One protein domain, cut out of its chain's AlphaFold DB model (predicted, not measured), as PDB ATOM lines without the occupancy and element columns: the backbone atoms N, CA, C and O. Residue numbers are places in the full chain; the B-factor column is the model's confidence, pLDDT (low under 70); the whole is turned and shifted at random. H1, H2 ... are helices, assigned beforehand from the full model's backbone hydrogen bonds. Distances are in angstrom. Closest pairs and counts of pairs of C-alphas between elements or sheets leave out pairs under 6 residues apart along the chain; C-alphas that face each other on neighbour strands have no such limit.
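This is residues 7 to 111 of the 137 residues of the protein "DNA-directed DNA polymerase" of Capsicum annuum (UniProt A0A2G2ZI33). One long helix, H2, makes much of the length of an open, drawn-out chain with no common core: short H1 packs on part of H2, H3 follows beyond the last end of H2, and H4 sits off by itself at the end of a long link. Residues 29 to 35, 90 to 98 and 100 to 106 stick out free. The printed part has 105 residues with four named helices, H1, H2, H3 and H4 along the chain, and no named strand; the class is all helix. The whole is extended, with a radius of gyration of the C-alphas of 22.1 A, and flat, spanning 64 by 37 by 20 A.

H2, residues 37 to 66, touches H1, residues 7 to 13, with its residues 50 to 58 alone. Their closest C-alphas, those of Leu 13 and Val 54, are 5.7 A apart. They run the same way at a steep tilt of 36 degrees, only just past shallow. H3, residues 76 to 87, is apart from H2, but only just: their closest C-alphas are 8.3 A apart. H4, residues 101 to 109, is apart from H1, H2 and H3, and H1 and H3 are apart. In H1, H2, H3 and H4 every O i to N i+4 pair is within hydrogen-bond range.

H2 is 42.4 A long from C-alpha 37 at (94.044, 159.168, 116.879) to C-alpha 66 at (102.947, 118.253, 109.967). H1 measures 10.1 A, H3 16.1 A and H4 12.5 A, each from first to last C-alpha. H4 ends with C-alpha 109 at (72.767, 117.976, 91.471).

The two C-alphas farthest apart, those of Ser 35 and Lys 93, are 66.0 A apart. The printed part has no cut. The links H1 to H2, 23 residues, and H3 to H4, 13 residues, are long; H2 to H3 is short. Mean pLDDT of the printed part is 93.4, and no printed residue is under 70.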
ATOM      1  N   ASP A   7      90.574 138.180 119.372       94.31
ATOM      2  CA  ASP A   7      90.550 138.025 120.833       94.31
ATOM      3  C   ASP A   7      90.508 136.551 121.258       94.31
ATOM      4  O   ASP A   7      91.309 136.114 122.079       94.31
ATOM      5  N   SER A   8      89.623 135.751 120.654       94.81
ATOM      6  CA  SER A   8      89.548 134.318 120.957       94.81
ATOM      7  C   SER A   8      90.852 133.606 120.584       94.81
ATOM      8  O   SER A   8      91.409 132.841 121.375       94.81
ATOM      9  N   LEU A   9      91.397 133.896 119.401       94.69
ATOM     10  CA  LEU A   9      92.639 133.288 118.934       94.69
ATOM     11  C   LEU A   9      93.837 133.690 119.799       94.69
ATOM     12  O   LEU A   9      94.669 132.837 120.108       94.69
ATOM     13  N   SER A  10      93.939 134.956 120.209       94.69
ATOM     14  CA  SER A  10      95.060 135.419 121.029       94.69
ATOM     15  C   SER A  10      95.031 134.826 122.433       94.69
ATOM     16  O   SER A  10      96.071 134.372 122.901       94.69
ATOM     17  N   ARG A  11      93.860 134.720 123.070       93.12
ATOM     18  CA  ARG A  11      93.722 134.074 124.386       93.12
ATOM     19  C   ARG A  11      94.134 132.604 124.360       93.12
ATOM     20  O   ARG A  11      94.796 132.142 125.282       93.12
ATOM     21  N   ASN A  12      93.777 131.885 123.298       92.38
ATOM     22  CA  ASN A  12      94.065 130.455 123.187       92.38
ATOM     23  C   ASN A  12      95.509 130.166 122.745       92.38
ATOM     24  O   ASN A  12      96.173 129.293 123.300       92.38
ATOM     25  N   LEU A  13      96.019 130.886 121.741       91.31
ATOM     26  CA  LEU A  13      97.313 130.584 121.117       91.31
ATOM     27  C   LEU A  13      98.461 131.445 121.656       91.31
ATOM     28  O   LEU A  13      99.624 131.039 121.597       91.31
ATOM     29  N   TYR A  14      98.173 132.635 122.177       90.25
ATOM     30  CA  TYR A  14      99.193 133.589 122.602       90.25
ATOM     31  C   TYR A  14      98.833 134.332 123.907       90.25
ATOM     32  O   TYR A  14      98.850 135.564 123.936       90.25
ATOM     33  N   PRO A  15      98.593 133.617 125.027       86.00
ATOM     34  CA  PRO A  15      98.119 134.208 126.288       86.00
ATOM     35  C   PRO A  15      99.150 135.092 127.012       86.00
ATOM     36  O   PRO A  15      98.877 135.610 128.087       86.00
ATOM     37  N   LYS A  16     100.365 135.236 126.465       84.25
ATOM     38  CA  LYS A  16     101.459 136.011 127.074       84.25
ATOM     39  C   LYS A  16     101.303 137.527 126.911       84.25
ATOM     40  O   LYS A  16     102.027 138.266 127.567       84.25
ATOM     41  N   LEU A  17     100.453 137.973 125.988       81.69
ATOM     42  CA  LEU A  17     100.107 139.383 125.809       81.69
ATOM     43  C   LEU A  17      98.744 139.659 126.433       81.69
ATOM     44  O   LEU A  17      97.893 138.773 126.497       81.69
ATOM     45  N   ASP A  18      98.532 140.915 126.814       85.75
ATOM     46  CA  ASP A  18      97.236 141.375 127.295       85.75
ATOM     47  C   ASP A  18      96.117 141.096 126.274       85.75
ATOM     48  O   ASP A  18      96.362 141.187 125.062       85.75
ATOM     49  N   PRO A  19      94.877 140.846 126.743       87.12
ATOM     50  CA  PRO A  19      93.716 140.606 125.889       87.12
ATOM     51  C   PRO A  19      93.506 141.699 124.846       87.12
ATOM     52  O   PRO A  19      93.965 142.835 125.019       87.12
ATOM     53  N   LYS A  20      92.775 141.389 123.772       90.81
ATOM     54  CA  LYS A  20      92.463 142.393 122.753       90.81
ATOM     55  C   LYS A  20      91.788 143.602 123.415       90.81
ATOM     56  O   LYS A  20      90.913 143.445 124.259       90.81
ATOM     57  N   GLY A  21      92.256 144.806 123.077       90.62
ATOM     58  CA  GLY A  21      91.623 146.036 123.551       90.62
ATOM     59  C   GLY A  21      90.233 146.215 122.939       90.62
ATOM     60  O   GLY A  21      89.877 145.528 121.981       90.62
ATOM     61  N   GLU A  22      89.477 147.182 123.443       92.62
ATOM     62  CA  GLU A  22      88.157 147.536 122.920       92.62
ATOM     63  C   GLU A  22      88.155 148.976 122.416       92.62
ATOM     64  O   GLU A  22      88.838 149.835 122.964       92.62
ATOM     65  N   VAL A  23      87.386 149.220 121.355       94.31
ATOM     66  CA  VAL A  23      87.102 150.550 120.817       94.31
ATOM     67  C   VAL A  23      85.624 150.579 120.460       94.31
ATOM     68  O   VAL A  23      85.111 149.658 119.822       94.31
ATOM     69  N   ASP A  24      84.933 151.651 120.838       94.25
ATOM     70  CA  ASP A  24      83.557 151.874 120.407       94.25
ATOM     71  C   ASP A  24      83.537 152.304 118.935       94.25
ATOM     72  O   ASP A  24      83.660 153.483 118.595       94.25
ATOM     73  N   HIS A  25      83.379 151.326 118.043       93.50
ATOM     74  CA  HIS A  25      83.383 151.545 116.598       93.50
ATOM     75  C   HIS A  25      82.310 152.539 116.127       93.50
ATOM     76  O   HIS A  25      82.500 153.176 115.095       93.50
ATOM     77  N   LYS A  26      81.214 152.730 116.880       95.75
ATOM     78  CA  LYS A  26      80.167 153.705 116.526       95.75
ATOM     79  C   LYS A  26      80.625 155.147 116.737       95.75
ATOM     80  O   LYS A  26      80.115 156.052 116.083       95.75
ATOM     81  N   LYS A  27      81.584 155.364 117.641       94.75
ATOM     82  CA  LYS A  27      82.171 156.683 117.904       94.75
ATOM     83  C   LYS A  27      83.261 157.052 116.915       94.75
ATOM     84  O   LYS A  27      83.613 158.224 116.863       94.75
ATOM     85  N   VAL A  28      83.783 156.106 116.134       94.00
ATOM     86  CA  VAL A  28      84.817 156.364 115.127       94.00
ATOM     87  C   VAL A  28      84.159 156.911 113.860       94.00
ATOM     88  O   VAL A  28      83.657 156.168 113.022       94.00
ATOM     89  N   THR A  29      84.162 158.233 113.720       95.69
ATOM     90  CA  THR A  29      83.613 158.963 112.575       95.69
ATOM     91  C   THR A  29      84.682 159.868 111.972       95.69
ATOM     92  O   THR A  29      85.740 160.087 112.563       95.69
ATOM     93  N   HIS A  30      84.412 160.451 110.801       94.25
ATOM     94  CA  HIS A  30      85.330 161.411 110.182       94.25
ATOM     95  C   HIS A  30      85.667 162.592 111.118       94.25
ATOM     96  O   HIS A  30      86.801 163.067 111.129       94.25
ATOM     97  N   GLN A  31      84.709 163.053 111.933       95.00
ATOM     98  CA  GLN A  31      84.915 164.165 112.865       95.00
ATOM     99  C   GLN A  31      85.730 163.764 114.105       95.00
ATOM    100  O   GLN A  31      86.574 164.538 114.555       95.00
ATOM    101  N   SER A  32      85.498 162.571 114.661       94.94
ATOM    102  CA  SER A  32      86.168 162.107 115.886       94.94
ATOM    103  C   SER A  32      87.527 161.447 115.632       94.94
ATOM    104  O   SER A  32      88.336 161.332 116.549       94.94
ATOM    105  N   LEU A  33      87.835 161.057 114.391       94.00
ATOM    106  CA  LEU A  33      89.066 160.340 114.047       94.00
ATOM    107  C   LEU A  33      90.333 161.056 114.537       94.00
ATOM    108  O   LEU A  33      91.255 160.425 115.052       94.00
ATOM    109  N   ARG A  34      90.388 162.386 114.383       95.44
ATOM    110  CA  ARG A  34      91.566 163.175 114.767       95.44
ATOM    111  C   ARG A  34      91.752 163.224 116.282       95.44
ATOM    112  O   ARG A  34      92.892 163.132 116.732       95.44
ATOM    113  N   SER A  35      90.669 163.358 117.050       96.31
ATOM    114  CA  SER A  35      90.735 163.376 118.516       96.31
ATOM    115  C   SER A  35      91.012 161.986 119.091       96.31
ATOM    116  O   SER A  35      91.760 161.874 120.055       96.31
ATOM    117  N   MET A  36      90.507 160.927 118.452       96.81
ATOM    118  CA  MET A  36      90.730 159.533 118.859       96.81
ATOM    119  C   MET A  36      92.057 158.943 118.356       96.81
ATOM    120  O   MET A  36      92.386 157.800 118.667       96.81
ATOM    121  N   ARG A  37      92.852 159.689 117.575       95.44
ATOM    122  CA  ARG A  37      94.044 159.168 116.879       95.44
ATOM    123  C   ARG A  37      95.002 158.403 117.794       95.44
ATOM    124  O   ARG A  37      95.516 157.368 117.382       95.44
ATOM    125  N   SER A  38      95.284 158.923 118.990       96.19
ATOM    126  CA  SER A  38      96.244 158.292 119.907       96.19
ATOM    127  C   SER A  38      95.749 156.926 120.387       96.19
ATOM    128  O   SER A  38      96.475 155.943 120.266       96.19
ATOM    129  N   GLU A  39      94.500 156.865 120.849       95.56
ATOM    130  CA  GLU A  39      93.827 155.643 121.304       95.56
ATOM    131  C   GLU A  39      93.743 154.602 120.179       95.56
ATOM    132  O   GLU A  39      94.139 153.451 120.349       95.56
ATOM    133  N   LEU A  40      93.318 155.025 118.982       96.38
ATOM    134  CA  LEU A  40      93.211 154.140 117.822       96.38
ATOM    135  C   LEU A  40      94.570 153.582 117.394       96.38
ATOM    136  O   LEU A  40      94.670 152.409 117.044       96.38
ATOM    137  N   LEU A  41      95.633 154.391 117.425       96.81
ATOM    138  CA  LEU A  41      96.979 153.913 117.106       96.81
ATOM    139  C   LEU A  41      97.476 152.880 118.120       96.81
ATOM    140  O   LEU A  41      98.134 151.920 117.724       96.81
ATOM    141  N   GLU A  42      97.181 153.060 119.405       95.56
ATOM    142  CA  GLU A  42      97.531 152.090 120.443       95.56
ATOM    143  C   GLU A  42      96.775 150.770 120.256       95.56
ATOM    144  O   GLU A  42      97.397 149.704 120.198       95.56
ATOM    145  N   TYR A  43      95.460 150.847 120.041       95.81
ATOM    146  CA  TYR A  43      94.611 149.700 119.724       95.81
ATOM    147  C   TYR A  43      95.115 148.928 118.494       95.81
ATOM    148  O   TYR A  43      95.313 147.715 118.553       95.81
ATOM    149  N   LEU A  44      95.401 149.626 117.388       96.31
ATOM    150  CA  LEU A  44      95.874 149.005 116.147       96.31
ATOM    151  C   LEU A  44      97.254 148.359 116.308       96.31
ATOM    152  O   LEU A  44      97.500 147.276 115.777       96.31
ATOM    153  N   ARG A  45      98.165 148.994 117.057       96.00
ATOM    154  CA  ARG A  45      99.471 148.397 117.379       96.00
ATOM    155  C   ARG A  45      99.298 147.094 118.147       96.00
ATOM    156  O   ARG A  45      99.969 146.114 117.824       96.00
ATOM    157  N   LYS A  46      98.390 147.068 119.125       95.00
ATOM    158  CA  LYS A  46      98.079 145.859 119.891       95.00
ATOM    159  C   LYS A  46      97.531 144.757 118.987       95.00
ATOM    160  O   LYS A  46      98.024 143.636 119.050       95.00
ATOM    161  N   ASP A  47      96.609 145.083 118.085       96.06
ATOM    162  CA  ASP A  47      96.051 144.124 117.125       96.06
ATOM    163  C   ASP A  47      97.117 143.491 116.228       96.06
ATOM    164  O   ASP A  47      97.146 142.271 116.064       96.06
ATOM    165  N   ILE A  48      98.048 144.292 115.707       96.75
ATOM    166  CA  ILE A  48      99.159 143.791 114.887       96.75
ATOM    167  C   ILE A  48     100.065 142.855 115.703       96.75
ATOM    168  O   ILE A  48     100.485 141.806 115.205       96.75
ATOM    169  N   LEU A  49     100.369 143.204 116.958       95.88
ATOM    170  CA  LEU A  49     101.202 142.378 117.837       95.88
ATOM    171  C   LEU A  49     100.530 141.047 118.185       95.88
ATOM    172  O   LEU A  49     101.183 140.002 118.111       95.88
ATOM    173  N   LEU A  50      99.237 141.075 118.514       96.38
ATOM    174  CA  LEU A  50      98.449 139.876 118.791       96.38
ATOM    175  C   LEU A  50      98.367 138.985 117.552       96.38
ATOM    176  O   LEU A  50      98.660 137.793 117.644       96.38
ATOM    177  N   LEU A  51      98.063 139.561 116.385       95.56
ATOM    178  CA  LEU A  51      97.998 138.820 115.127       95.56
ATOM    179  C   LEU A  51      99.340 138.152 114.816       95.56
ATOM    180  O   LEU A  51      99.385 136.962 114.511       95.56
ATOM    181  N   ARG A  52     100.452 138.880 114.961       94.94
ATOM    182  CA  ARG A  52     101.801 138.324 114.783       94.94
ATOM    183  C   ARG A  52     102.065 137.152 115.734       94.94
ATOM    184  O   ARG A  52     102.643 136.154 115.308       94.94
ATOM    185  N   GLY A  53     101.680 137.276 117.004       94.12
ATOM    186  CA  GLY A  53     101.836 136.219 118.007       94.12
ATOM    187  C   GLY A  53     101.044 134.960 117.649       94.12
ATOM    188  O   GLY A  53     101.609 133.865 117.612       94.12
ATOM    189  N   VAL A  54      99.768 135.139 117.299       95.06
ATOM    190  CA  VAL A  54      98.862 134.073 116.845       95.06
ATOM    191  C   VAL A  54      99.430 133.352 115.624       95.06
ATOM    192  O   VAL A  54      99.568 132.130 115.648       95.06
ATOM    193  N   MET A  55      99.836 134.094 114.590       94.00
ATOM    194  CA  MET A  55     100.371 133.514 113.355       94.00
ATOM    195  C   MET A  55     101.661 132.727 113.599       94.00
ATOM    196  O   MET A  55     101.791 131.602 113.122       94.00
ATOM    197  N   LYS A  56     102.590 133.262 114.405       93.50
ATOM    198  CA  LYS A  56     103.823 132.548 114.771       93.50
ATOM    199  C   LYS A  56     103.546 131.268 115.550       93.50
ATOM    200  O   LYS A  56     104.203 130.255 115.312       93.50
ATOM    201  N   LYS A  57     102.595 131.295 116.491       93.94
ATOM    202  CA  LYS A  57     102.236 130.094 117.251       93.94
ATOM    203  C   LYS A  57     101.593 129.046 116.347       93.94
ATOM    204  O   LYS A  57     101.982 127.887 116.432       93.94
ATOM    205  N   ALA A  58     100.660 129.445 115.485       92.56
ATOM    206  CA  ALA A  58     100.016 128.539 114.541       92.56
ATOM    207  C   ALA A  58     101.021 127.917 113.563       92.56
ATOM    208  O   ALA A  58     101.029 126.702 113.400       92.56
ATOM    209  N   GLN A  59     101.924 128.723 112.991       93.00
ATOM    210  CA  GLN A  59     103.013 128.234 112.141       93.00
ATOM    211  C   GLN A  59     103.876 127.213 112.881       93.00
ATOM    212  O   GLN A  59     104.164 126.157 112.330       93.00
ATOM    213  N   LYS A  60     104.247 127.493 114.139       94.25
ATOM    214  CA  LYS A  60     105.008 126.550 114.961       94.25
ATOM    215  C   LYS A  60     104.252 125.237 115.180       94.25
ATOM    216  O   LYS A  60     104.837 124.188 114.974       94.25
ATOM    217  N   LEU A  61     102.979 125.287 115.575       93.50
ATOM    218  CA  LEU A  61     102.177 124.081 115.816       93.50
ATOM    219  C   LEU A  61     102.054 123.220 114.554       93.50
ATOM    220  O   LEU A  61     102.301 122.020 114.604       93.50
ATOM    221  N   ILE A  62     101.729 123.842 113.419       92.12
ATOM    222  CA  ILE A  62     101.593 123.141 112.137       92.12
ATOM    223  C   ILE A  62     102.936 122.578 111.677       92.12
ATOM    224  O   ILE A  62     102.989 121.443 111.215       92.12
ATOM    225  N   TRP A  63     104.030 123.323 111.831       94.06
ATOM    226  CA  TRP A  63     105.358 122.814 111.509       94.06
ATOM    227  C   TRP A  63     105.738 121.621 112.392       94.06
ATOM    228  O   TRP A  63     106.118 120.583 111.866       94.06
ATOM    229  N   ASP A  64     105.580 121.752 113.711       95.50
ATOM    230  CA  ASP A  64     105.949 120.720 114.685       95.50
ATOM    231  C   ASP A  64     105.147 119.414 114.474       95.50
ATOM    232  O   ASP A  64     105.663 118.334 114.741       95.50
ATOM    233  N   GLN A  65     103.895 119.495 114.001       92.38
ATOM    234  CA  GLN A  65     103.028 118.322 113.804       92.38
ATOM    235  C   GLN A  65     103.039 117.756 112.380       92.38
ATOM    236  O   GLN A  65     102.834 116.558 112.187       92.38
ATOM    237  N   LEU A  66     103.196 118.609 111.368       91.62
ATOM    238  CA  LEU A  66     102.947 118.253 109.967       91.62
ATOM    239  C   LEU A  66     104.154 118.494 109.056       91.62
ATOM    240  O   LEU A  66     104.133 118.033 107.913       91.62
ATOM    241  N   GLU A  67     105.175 119.209 109.539       92.19
ATOM    242  CA  GLU A  67     106.364 119.613 108.776       92.19
ATOM    243  C   GLU A  67     105.997 120.374 107.491       92.19
ATOM    244  O   GLU A  67     106.556 120.163 106.408       92.19
ATOM    245  N   VAL A  68     104.992 121.251 107.593       90.75
ATOM    246  CA  VAL A  68     104.513 122.079 106.483       90.75
ATOM    247  C   VAL A  68     104.724 123.552 106.791       90.75
ATOM    248  O   VAL A  68     104.341 124.043 107.852       90.75
ATOM    249  N   ASN A  69     105.283 124.288 105.827       88.69
ATOM    250  CA  ASN A  69     105.284 125.743 105.899       88.69
ATOM    251  C   ASN A  69     103.892 126.280 105.534       88.69
ATOM    252  O   ASN A  69     103.450 126.189 104.386       88.69
ATOM    253  N   ILE A  70     103.235 126.876 106.525       84.62
ATOM    254  CA  ILE A  70     101.899 127.456 106.421       84.62
ATOM    255  C   ILE A  70     101.811 128.612 105.410       84.62
ATOM    256  O   ILE A  70     100.761 128.838 104.822       84.62
ATOM    257  N   GLU A  71     102.916 129.309 105.136       86.56
ATOM    258  CA  GLU A  71     102.960 130.414 104.164       86.56
ATOM    259  C   GLU A  71     102.672 129.944 102.734       86.56
ATOM    260  O   GLU A  71     102.230 130.728 101.899       86.56
ATOM    261  N   LYS A  72     102.876 128.649 102.457       85.75
ATOM    262  CA  LYS A  72     102.570 128.036 101.160       85.75
ATOM    263  C   LYS A  72     101.105 127.601 101.030       85.75
ATOM    264  O   LYS A  72     100.678 127.277  99.930       85.75
ATOM    265  N   ASN A  73     100.344 127.593 102.128       87.38
ATOM    266  CA  ASN A  73      98.969 127.097 102.189       87.38
ATOM    267  C   ASN A  73      98.073 128.103 102.925       87.38
ATOM    268  O   ASN A  73      97.909 128.041 104.139       87.38
ATOM    269  N   LEU A  74      97.470 129.037 102.183       84.38
ATOM    270  CA  LEU A  74      96.731 130.179 102.748       84.38
ATOM    271  C   LEU A  74      95.475 129.790 103.556       84.38
ATOM    272  O   LEU A  74      95.012 130.544 104.423       84.38
ATOM    273  N   THR A  75      94.894 128.623 103.279       90.56
ATOM    274  CA  THR A  75      93.646 128.151 103.892       90.56
ATOM    275  C   THR A  75      93.811 126.741 104.457       90.56
ATOM    276  O   THR A  75      94.683 126.002 104.004       90.56
ATOM    277  N   LEU A  76      92.980 126.369 105.442       90.12
ATOM    278  CA  LEU A  76      92.980 125.001 105.981       90.12
ATOM    279  C   LEU A  76      92.626 123.968 104.901       90.12
ATOM    280  O   LEU A  76      93.403 123.037 104.757       90.12
ATOM    281  N   PRO A  77      91.600 124.169 104.043       92.06
ATOM    282  CA  PRO A  77      91.334 123.235 102.947       92.06
ATOM    283  C   PRO A  77      92.519 123.054 101.992       92.06
ATOM    284  O   PRO A  77      92.794 121.945 101.546       92.06
ATOM    285  N   SER A  78      93.255 124.130 101.687       92.31
ATOM    286  CA  SER A  78      94.461 124.035 100.855       92.31
ATOM    287  C   SER A  78      95.572 123.239 101.547       92.31
ATOM    288  O   SER A  78      96.243 122.445 100.891       92.31
ATOM    289  N   LEU A  79      95.752 123.421 102.861       92.12
ATOM    290  CA  LEU A  79      96.688 122.632 103.663       92.12
ATOM    291  C   LEU A  79      96.281 121.153 103.705       92.12
ATOM    292  O   LEU A  79      97.133 120.291 103.505       92.12
ATOM    293  N   ASP A  80      95.000 120.865 103.924       92.50
ATOM    294  CA  ASP A  80      94.462 119.505 103.995       92.50
ATOM    295  C   ASP A  80      94.624 118.783 102.656       92.50
ATOM    296  O   ASP A  80      95.144 117.669 102.616       92.50
ATOM    297  N   LEU A  81      94.285 119.446 101.544       92.88
ATOM    298  CA  LEU A  81      94.495 118.904 100.204       92.88
ATOM    299  C   LEU A  81      95.984 118.657  99.932       92.88
ATOM    300  O   LEU A  81      96.356 117.594  99.441       92.88
ATOM    301  N   TYR A  82      96.859 119.597 100.300       93.00
ATOM    302  CA  TYR A  82      98.305 119.405 100.180       93.00
ATOM    303  C   TYR A  82      98.790 118.181 100.970       93.00
ATOM    304  O   TYR A  82      99.571 117.381 100.454       93.00
ATOM    305  N   LEU A  83      98.325 118.010 102.209       93.56
ATOM    306  CA  LEU A  83      98.674 116.863 103.047       93.56
ATOM    307  C   LEU A  83      98.141 115.554 102.467       93.56
ATOM    308  O   LEU A  83      98.879 114.570 102.454       93.56
ATOM    309  N   PHE A  84      96.910 115.557 101.951       93.50
ATOM    310  CA  PHE A  84      96.320 114.420 101.254       93.50
ATOM    311  C   PHE A  84      97.184 113.993 100.067       93.50
ATOM    312  O   PHE A  84      97.630 112.847 100.001       93.50
ATOM    313  N   HIS A  85      97.520 114.947  99.197       92.31
ATOM    314  CA  HIS A  85      98.377 114.703  98.043       92.31
ATOM    315  C   HIS A  85      99.776 114.218  98.433       92.31
ATOM    316  O   HIS A  85     100.319 113.325  97.793       92.31
ATOM    317  N   LYS A  86     100.368 114.796  99.484       91.19
ATOM    318  CA  LYS A  86     101.724 114.457  99.932       91.19
ATOM    319  C   LYS A  86     101.808 113.072 100.577       91.19
ATOM    320  O   LYS A  86     102.844 112.425 100.453       91.19
ATOM    321  N   LYS A  87     100.790 112.666 101.342       92.06
ATOM    322  CA  LYS A  87     100.873 111.494 102.234       92.06
ATOM    323  C   LYS A  87     100.064 110.286 101.769       92.06
ATOM    324  O   LYS A  87     100.432 109.175 102.131       92.06
ATOM    325  N   PHE A  88      98.977 110.492 101.029       92.38
ATOM    326  CA  PHE A  88      97.978 109.443 100.795       92.38
ATOM    327  C   PHE A  88      97.633 109.233  99.320       92.38
ATOM    328  O   PHE A  88      97.213 108.143  98.945       92.38
ATOM    329  N   TYR A  89      97.797 110.250  98.475       94.50
ATOM    330  CA  TYR A  89      97.406 110.158  97.075       94.50
ATOM    331  C   TYR A  89      98.492 109.519  96.200       94.50
ATOM    332  O   TYR A  89      99.564 110.087  95.996       94.50
ATOM    333  N   GLU A  90      98.183 108.362  95.621       95.06
ATOM    334  CA  GLU A  90      99.046 107.664  94.665       95.06
ATOM    335  C   GLU A  90      98.522 107.864  93.238       95.06
ATOM    336  O   GLU A  90      97.748 107.049  92.734       95.06
ATOM    337  N   LEU A  91      98.945 108.948  92.578       90.31
ATOM    338  CA  LEU A  91      98.452 109.335  91.247       90.31
ATOM    339  C   LEU A  91      98.547 108.203  90.212       90.31
ATOM    340  O   LEU A  91      97.608 107.994  89.450       90.31
ATOM    341  N   ASP A  92      99.659 107.466  90.209       93.06
ATOM    342  CA  ASP A  92      99.909 106.407  89.225       93.06
ATOM    343  C   ASP A  92      99.014 105.178  89.430       93.06
ATOM    344  O   ASP A  92      98.795 104.413  88.492       93.06
ATOM    345  N   LYS A  93      98.495 104.970  90.651       94.88
ATOM    346  CA  LYS A  93      97.604 103.843  90.963       94.88
ATOM    347  C   LYS A  93      96.130 104.236  90.924       94.88
ATOM    348  O   LYS A  93      95.309 103.442  90.477       94.88
ATOM    349  N   TRP A  94      95.799 105.443  91.379       93.62
ATOM    350  CA  TRP A  94      94.424 105.892  91.601       93.62
ATOM    351  C   TRP A  94      94.205 107.318  91.084       93.62
ATOM    352  O   TRP A  94      93.975 108.227  91.882       93.62
ATOM    353  N   PRO A  95      94.278 107.560  89.766       93.44
ATOM    354  CA  PRO A  95      94.093 108.900  89.231       93.44
ATOM    355  C   PRO A  95      92.658 109.402  89.468       93.44
ATOM    356  O   PRO A  95      91.685 108.750  89.090       93.44
ATOM    357  N   ILE A  96      92.522 110.592  90.056       91.50
ATOM    358  CA  ILE A  96      91.246 111.307  90.168       91.50
ATOM    359  C   ILE A  96      90.912 111.912  88.803       91.50
ATOM    360  O   ILE A  96      91.612 112.800  88.312       91.50
ATOM    361  N   TYR A  97      89.828 111.433  88.197       93.12
ATOM    362  CA  TYR A  97      89.279 112.007  86.974       93.12
ATOM    363  C   TYR A  97      88.714 113.407  87.245       93.12
ATOM    364  O   TYR A  97      87.965 113.607  88.201       93.12
ATOM    365  N   ILE A  98      89.066 114.368  86.389       94.75
ATOM    366  CA  ILE A  98      88.538 115.731  86.457       94.75
ATOM    367  C   ILE A  98      87.364 115.833  85.477       94.75
ATOM    368  O   ILE A  98      87.603 115.777  84.268       94.75
ATOM    369  N   PRO A  99      86.119 115.969  85.969       96.06
ATOM    370  CA  PRO A  99      84.948 116.011  85.109       96.06
ATOM    371  C   PRO A  99      84.933 117.261  84.230       96.06
ATOM    372  O   PRO A  99      85.413 118.333  84.612       96.06
ATOM    373  N   ASN A 100      84.331 117.131  83.049       97.69
ATOM    374  CA  ASN A 100      83.971 118.290  82.243       97.69
ATOM    375  C   ASN A 100      82.753 119.018  82.844       97.69
ATOM    376  O   ASN A 100      82.137 118.560  83.804       97.69
ATOM    377  N   HIS A 101      82.384 120.165  82.271       97.62
ATOM    378  CA  HIS A 101      81.328 121.012  82.830       97.62
ATOM    379  C   HIS A 101      79.965 120.311  82.971       97.62
ATOM    380  O   HIS A 101      79.278 120.503  83.975       97.62
ATOM    381  N   ASN A 102      79.582 119.484  81.995       97.81
ATOM    382  CA  ASN A 102      78.296 118.791  82.031       97.81
ATOM    383  C   ASN A 102      78.301 117.688  83.095       97.81
ATOM    384  O   ASN A 102      77.331 117.539  83.832       97.81
ATOM    385  N   GLU A 103      79.408 116.949  83.201       97.94
ATOM    386  CA  GLU A 103      79.600 115.910  84.218       97.94
ATOM    387  C   GLU A 103      79.621 116.500  85.633       97.94
ATOM    388  O   GLU A 103      78.944 115.987  86.518       97.94
ATOM    389  N   ASP A 104      80.346 117.602  85.848       97.62
ATOM    390  CA  ASP A 104      80.394 118.304  87.136       97.62
ATOM    391  C   ASP A 104      79.009 118.826  87.536       97.62
ATOM    392  O   ASP A 104      78.590 118.638  88.676       97.62
ATOM    393  N   THR A 105      78.265 119.409  86.589       97.69
ATOM    394  CA  THR A 105      76.895 119.883  86.834       97.69
ATOM    395  C   THR A 105      75.995 118.730  87.269       97.69
ATOM    396  O   THR A 105      75.362 118.817  88.317       97.69
ATOM    397  N   PHE A 106      76.009 117.624  86.522       97.38
ATOM    398  CA  PHE A 106      75.230 116.430  86.845       97.38
ATOM    399  C   PHE A 106      75.578 115.857  88.230       97.38
ATOM    400  O   PHE A 106      74.689 115.534  89.013       97.38
ATOM    401  N   LEU A 107      76.866 115.765  88.577       96.69
ATOM    402  CA  LEU A 107      77.296 115.273  89.892       96.69
ATOM    403  C   LEU A 107      76.859 116.204  91.032       96.69
ATOM    404  O   LEU A 107      76.449 115.732  92.094       96.69
ATOM    405  N   ARG A 108      76.931 117.526  90.827       96.56
ATOM    406  CA  ARG A 108      76.551 118.519  91.843       96.56
ATOM    407  C   ARG A 108      75.064 118.513  92.160       96.56
ATOM    408  O   ARG A 108      74.713 118.834  93.291       96.56
ATOM    409  N   GLU A 109      74.207 118.119  91.221       96.81
ATOM    410  CA  GLU A 109      72.767 117.976  91.471       96.81
ATOM    411  C   GLU A 109      72.457 116.921  92.546       96.81
ATOM    412  O   GLU A 109      71.466 117.056  93.264       96.81
ATOM    413  N   GLY A 110      73.320 115.908  92.697       95.38
ATOM    414  CA  GLY A 110      73.209 114.864  93.719       95.38
ATOM    415  C   GLY A 110      74.036 115.103  94.989       95.38
ATOM    416  O   GLY A 110      74.046 114.245  95.873       95.38
ATOM    417  N   TYR A 111      74.762 116.220  95.093       95.31
ATOM    418  CA  TYR A 111      75.631 116.503  96.236       95.31
ATOM    419  C   TYR A 111      74.879 117.277  97.325       95.31
ATOM    420  O   TYR A 111      74.580 118.463  97.173       95.31
TER     421      TYR A 111